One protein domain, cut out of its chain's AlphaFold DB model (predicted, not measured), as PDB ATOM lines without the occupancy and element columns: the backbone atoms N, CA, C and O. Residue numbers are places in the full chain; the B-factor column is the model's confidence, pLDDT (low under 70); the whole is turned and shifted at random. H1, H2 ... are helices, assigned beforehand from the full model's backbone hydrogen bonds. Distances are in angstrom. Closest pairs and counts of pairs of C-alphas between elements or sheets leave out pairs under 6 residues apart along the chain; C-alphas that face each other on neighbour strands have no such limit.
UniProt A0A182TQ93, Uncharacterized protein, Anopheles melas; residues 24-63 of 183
ATOM      1  N   LEU A  24     -27.901   0.908  47.000       84.31
ATOM      2  CA  LEU A  24     -27.709  -0.349  46.270       84.31
ATOM      3  C   LEU A  24     -27.820  -1.577  47.168       84.31
ATOM      4  O   LEU A  24     -28.421  -2.572  46.763       84.31
ATOM      5  N   GLN A  25     -27.267  -1.504  48.379       86.50
ATOM      6  CA  GLN A  25     -27.054  -2.656  49.249       86.50
ATOM      7  C   GLN A  25     -28.353  -3.417  49.528       86.50
ATOM      8  O   GLN A  25     -28.441  -4.606  49.229       86.50
ATOM      9  N   GLN A  26     -29.380  -2.733  50.039       85.81
ATOM     10  CA  GLN A  26     -30.653  -3.381  50.374       85.81
ATOM     11  C   GLN A  26     -31.373  -3.913  49.132       85.81
ATOM     12  O   GLN A  26     -31.840  -5.048  49.124       85.81
ATOM     13  N   ARG A  27     -31.372  -3.149  48.032       85.06
ATOM     14  CA  ARG A  27     -32.028  -3.554  46.776       85.06
ATOM     15  C   ARG A  27     -31.425  -4.826  46.194       85.06
ATOM     16  O   ARG A  27     -32.154  -5.640  45.625       85.06
ATOM     17  N   ILE A  28     -30.104  -4.973  46.290       88.06
ATOM     18  CA  ILE A  28     -29.399  -6.175  45.845       88.06
ATOM     19  C   ILE A  28     -29.739  -7.340  46.772       88.06
ATOM     20  O   ILE A  28     -30.213  -8.354  46.269       88.06
ATOM     21  N   ILE A  29     -29.591  -7.170  48.093       87.62
ATOM     22  CA  ILE A  29     -29.865  -8.219  49.090       87.62
ATOM     23  C   ILE A  29     -31.287  -8.770  48.932       87.62
ATOM     24  O   ILE A  29     -31.461  -9.976  48.771       87.62
ATOM     25  N   GLU A  30     -32.300  -7.903  48.888       88.81
ATOM     26  CA  GLU A  30     -33.705  -8.302  48.725       88.81
ATOM     27  C   GLU A  30     -33.955  -9.052  47.409       88.81
ATOM     28  O   GLU A  30     -34.745  -9.996  47.362       88.81
ATOM     29  N   SER A  31     -33.269  -8.658  46.333       84.38
ATOM     30  CA  SER A  31     -33.443  -9.270  45.012       84.38
ATOM     31  C   SER A  31     -32.723 -10.614  44.875       84.38
ATOM     32  O   SER A  31     -33.049 -11.381  43.969       84.38
ATOM     33  N   THR A  32     -31.757 -10.911  45.749       89.00
ATOM     34  CA  THR A  32     -30.949 -12.140  45.698       89.00
ATOM     35  C   THR A  32     -31.246 -13.117  46.835       89.00
ATOM     36  O   THR A  32     -30.870 -14.278  46.718       89.00
ATOM     37  N   GLN A  33     -31.939 -12.699  47.905       81.44
ATOM     38  CA  GLN A  33     -32.057 -13.452  49.170       81.44
ATOM     39  C   GLN A  33     -32.592 -14.890  49.051       81.44
ATOM     40  O   GLN A  33     -32.322 -15.710  49.919       81.44
ATOM     41  N   ASN A  34     -33.330 -15.207  47.983       83.62
ATOM     42  CA  ASN A  34     -33.933 -16.525  47.762       83.62
ATOM     43  C   ASN A  34     -33.489 -17.173  46.445       83.62
ATOM     44  O   ASN A  34     -34.181 -18.061  45.945       83.62
ATOM     45  N   GLN A  35     -32.393 -16.705  45.840       84.19
ATOM     46  CA  GLN A  35     -31.943 -17.208  44.548       84.19
ATOM     47  C   GLN A  35     -30.707 -18.107  44.721       84.19
ATOM     48  O   GLN A  35     -29.631 -17.587  44.992       84.19
ATOM     49  N   PRO A  36     -30.842 -19.443  44.586       84.94
ATOM     50  CA  PRO A  36     -29.752 -20.390  44.845       84.94
ATOM     51  C   PRO A  36     -28.783 -20.567  43.665       84.94
ATOM     52  O   PRO A  36     -27.821 -21.317  43.776       84.94
ATOM     53  N   ASP A  37     -29.074 -19.945  42.523       93.00
ATOM     54  CA  ASP A  37     -28.279 -20.031  41.300       93.00
ATOM     55  C   ASP A  37     -27.356 -18.810  41.197       93.00
ATOM     56  O   ASP A  37     -27.824 -17.683  40.994       93.00
ATOM     57  N   ASP A  38     -26.052 -19.049  41.332       87.88
ATOM     58  CA  ASP A  38     -25.008 -18.023  41.332       87.88
ATOM     59  C   ASP A  38     -24.982 -17.200  40.033       87.88
ATOM     60  O   ASP A  38     -24.792 -15.980  40.079       87.88
ATOM     61  N   ASP A  39     -25.250 -17.818  38.877       89.69
ATOM     62  CA  ASP A  39     -25.274 -17.113  37.590       89.69
ATOM     63  C   ASP A  39     -26.463 -16.147  37.525       89.69
ATOM     64  O   ASP A  39     -26.359 -15.016  37.032       89.69
ATOM     65  N   ARG A  40     -27.607 -16.556  38.090       88.00
ATOM     66  CA  ARG A  40     -28.782 -15.682  38.217       88.00
ATOM     67  C   ARG A  40     -28.551 -14.569  39.227       88.00
ATOM     68  O   ARG A  40     -28.963 -13.441  38.963       88.00
ATOM     69  N   VAL A  41     -27.886 -14.848  40.347       88.75
ATOM     70  CA  VAL A  41     -27.501 -13.828  41.333       88.75
ATOM     71  C   VAL A  41     -26.602 -12.776  40.681       88.75
ATOM     72  O   VAL A  41     -26.889 -11.581  40.786       88.75
ATOM     73  N   ALA A  42     -25.583 -13.191  39.924       87.44
ATOM     74  CA  ALA A  42     -24.700 -12.278  39.201       87.44
ATOM     75  C   ALA A  42     -25.458 -11.425  38.169       87.44
ATOM     76  O   ALA A  42     -25.244 -10.211  38.085       87.44
ATOM     77  N   ALA A  43     -26.386 -12.025  37.416       90.06
ATOM     78  CA  ALA A  43     -27.221 -11.302  36.459       90.06
ATOM     79  C   ALA A  43     -28.136 -10.266  37.139       90.06
ATOM     80  O   ALA A  43     -28.279  -9.148  36.638       90.06
ATOM     81  N   ILE A  44     -28.719 -10.606  38.294       88.56
ATOM     82  CA  ILE A  44     -29.546  -9.694  39.097       88.56
ATOM     83  C   ILE A  44     -28.704  -8.527  39.615       88.56
ATOM     84  O   ILE A  44     -29.107  -7.375  39.448       88.56
ATOM     85  N   ILE A  45     -27.527  -8.801  40.188       87.75
ATOM     86  CA  ILE A  45     -26.600  -7.769  40.674       87.75
ATOM     87  C   ILE A  45     -26.240  -6.815  39.539       87.75
ATOM     88  O   ILE A  45     -26.396  -5.603  39.686       87.75
ATOM     89  N   LYS A  46     -25.828  -7.355  38.385       87.69
ATOM     90  CA  LYS A  46     -25.495  -6.557  37.204       87.69
ATOM     91  C   LYS A  46     -26.663  -5.663  36.791       87.69
ATOM     92  O   LYS A  46     -26.477  -4.465  36.637       87.69
ATOM     93  N   CYS A  47     -27.867  -6.222  36.682       87.31
ATOM     94  CA  CYS A  47     -29.068  -5.477  36.306       87.31
ATOM     95  C   CYS A  47     -29.379  -4.332  37.285       87.31
ATOM     96  O   CYS A  47     -29.696  -3.224  36.858       87.31
ATOM     97  N   LYS A  48     -29.257  -4.565  38.599       87.25
ATOM     98  CA  LYS A  48     -29.496  -3.528  39.618       87.25
ATOM     99  C   LYS A  48     -28.434  -2.439  39.609       87.25
ATOM    100  O   LYS A  48     -28.782  -1.272  39.772       87.25
ATOM    101  N   ILE A  49     -27.170  -2.811  39.414       83.69
ATOM    102  CA  ILE A  49     -26.073  -1.851  39.276       83.69
ATOM    103  C   ILE A  49     -26.270  -1.019  38.007       83.69
ATOM    104  O   ILE A  49     -26.217   0.202  38.092       83.69
ATOM    105  N   ASP A  50     -26.565  -1.646  36.868       81.25
ATOM    106  CA  ASP A  50     -26.801  -0.948  35.600       81.25
ATOM    107  C   ASP A  50     -27.989   0.025  35.719       81.25
ATOM    108  O   ASP A  50     -27.854   1.203  35.393       81.25
ATOM    109  N   ASP A  51     -29.130  -0.421  36.261       83.62
ATOM    110  CA  ASP A  51     -30.308   0.433  36.481       83.62
ATOM    111  C   ASP A  51     -29.987   1.642  37.366       83.62
ATOM    112  O   ASP A  51     -30.383   2.773  37.077       83.62
ATOM    113  N   PHE A  52     -29.235   1.408  38.437       81.00
ATOM    114  CA  PHE A  52     -28.824   2.453  39.355       81.00
ATOM    115  C   PHE A  52     -27.863   3.451  38.704       81.00
ATOM    116  O   PHE A  52     -28.095   4.655  38.800       81.00
ATOM    117  N   LEU A  53     -26.838   2.976  37.994       75.94
ATOM    118  CA  LEU A  53     -25.889   3.832  37.278       75.94
ATOM    119  C   LEU A  53     -26.579   4.666  36.190       75.94
ATOM    120  O   LEU A  53     -26.185   5.806  35.961       75.94
ATOM    121  N   CYS A  54     -27.620   4.130  35.546       74.75
ATOM    122  CA  CYS A  54     -28.386   4.847  34.529       74.75
ATOM    123  C   CYS A  54     -29.385   5.864  35.101       74.75
ATOM    124  O   CYS A  54     -29.691   6.848  34.429       74.75
ATOM    125  N   ARG A  55     -29.938   5.629  36.297       76.44
ATOM    126  CA  ARG A  55     -30.980   6.489  36.892       76.44
ATOM    127  C   ARG A  55     -30.450   7.538  37.852       76.44
ATOM    128  O   ARG A  55     -31.123   8.541  38.080       76.44
ATOM    129  N   PHE A  56     -29.309   7.288  38.479       71.38
ATOM    130  CA  PHE A  56     -28.806   8.185  39.501       71.38
ATOM    131  C   PHE A  56     -28.166   9.424  38.850       71.38
ATOM    132  O   PHE A  56     -27.328   9.271  37.957       71.38
ATOM    133  N   PRO A  57     -28.517  10.648  39.285       75.19
ATOM    134  CA  PRO A  57     -28.042  11.902  38.698       75.19
ATOM    135  C   PRO A  57     -26.606  12.202  39.155       75.19
ATOM    136  O   PRO A  57     -26.323  13.193  39.827       75.19
ATOM    137  N   TYR A  58     -25.674  11.290  38.866       70.75
ATOM    138  CA  TYR A  58     -24.255  11.450  39.189       70.75
ATOM    139  C   TYR A  58     -23.655  12.670  38.519       70.75
ATOM    140  O   TYR A  58     -22.744  13.282  39.068       70.75
ATOM    141  N   HIS A  59     -24.181  13.021  37.350       66.12
ATOM    142  CA  HIS A  59     -23.775  14.199  36.614       66.12
ATOM    143  C   HIS A  59     -24.005  15.465  37.443       66.12
ATOM    144  O   HIS A  59     -23.064  16.206  37.715       66.12
ATOM    145  N   GLU A  60     -25.214  15.631  37.971       77.69
ATOM    146  CA  GLU A  60     -25.607  16.760  38.805       77.69
ATOM    147  C   GLU A  60     -24.979  16.686  40.203       77.69
ATOM    148  O   GLU A  60     -24.424  17.673  40.687       77.69
ATOM    149  N   ARG A  61     -25.023  15.515  40.856       75.06
ATOM    150  CA  ARG A  61     -24.519  15.343  42.231       75.06
ATOM    151  C   ARG A  61     -23.006  15.534  42.320       75.06
ATOM    152  O   ARG A  61     -22.532  16.101  43.300       75.06
ATOM    153  N   LEU A  62     -22.254  15.046  41.334       74.88
ATOM    154  CA  LEU A  62     -20.791  15.162  41.300       74.88
ATOM    155  C   LEU A  62     -20.317  16.350  40.455       74.88
ATOM    156  O   LEU A  62     -19.113  16.509  40.273       74.88
ATOM    157  N   GLN A  63     -21.245  17.175  39.951       74.50
ATOM    158  CA  GLN A  63     -20.958  18.326  39.089       74.50
ATOM    159  C   GLN A  63     -20.045  17.953  37.912       74.50
ATOM    160  O   GLN A  63     -19.118  18.686  37.550       74.50
TER     161      GLN A  63
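This is residues 24 to 63 of the 183 residues of an uncharacterized protein of Anopheles melas (UniProt A0A182TQ93). Picture a lopsided helical hairpin: the short helix H1 folds back beside the first part of the long helix H2, and the far end of H2 runs on past it into a free tail that ends with the one-turn helix H3. H2 makes most of the length, and residues 53 to 63, with H3 among them, stick out with nothing packed on them. The printed part has 40 residues with three named helices, in the order H1, H2, H3, and no named strand; the class is all helix. It is loose, with a radius of gyration of the C-alphas of 12.3 A, and its C-alphas span 40 by 16 by 10 A, the outline of a rod.

Begin at C-alpha 24, at (-27.709, -0.349, 46.270), where H1 starts; it takes in residues 24 to 32 and measures 12.2 A from first to last C-alpha. Go on through residues 33 to 37 and find C-alpha 38 at (-25.008, -18.023, 41.332). There H2 begins, and it holds residues 38 to 55, 25.6 A from first to last C-alpha. Watch y climb along it to C-alpha 55 at (-30.980, 6.489, 36.892). After Phe 56 and Pro 57 comes H3, residues 58 to 61, 4.9 A long by the same measure, which ends with C-alpha 61 at (-24.519, 15.343, 42.231).

Look first at H1 and H2, which form a helical hairpin. They touch, with 11 pairs of C-alphas within 8 A, and their closest C-alphas are those of Thr 32 and Val 41, 5.8 A apart. Their centres are 9.8 A apart. They run opposite ways at a steep tilt of 36 degrees, only just steep. Now look on to H3: it is apart from H1, and it is apart from H2 too, though it follows H2 in the chain. In the backbones of H1 and H2, every pair of O i and N i+4 is within hydrogen-bond range. H3, with four residues, is too short for such a pair, and its one pair of O i and N i+3 is not within range.

The two C-alphas farthest apart are those of Pro 36, in the link from H1 to H2, and Gln 63, the last printed residue, at 40.1 A. From the first to the last printed C-alpha, Leu 24 to Gln 63, it is 21.1 A. Residues 53 to 63 stand free, of which 53 to 55 belong to H2 and 58 to 61 to H3. The printed part has no cut, and both links, H1 to H2 with five residues and H2 to H3 with two, are tight. The mean pLDDT of the printed part is 83.0; look for the one residue under 70 at His 59, in H3, whose own mean is 72.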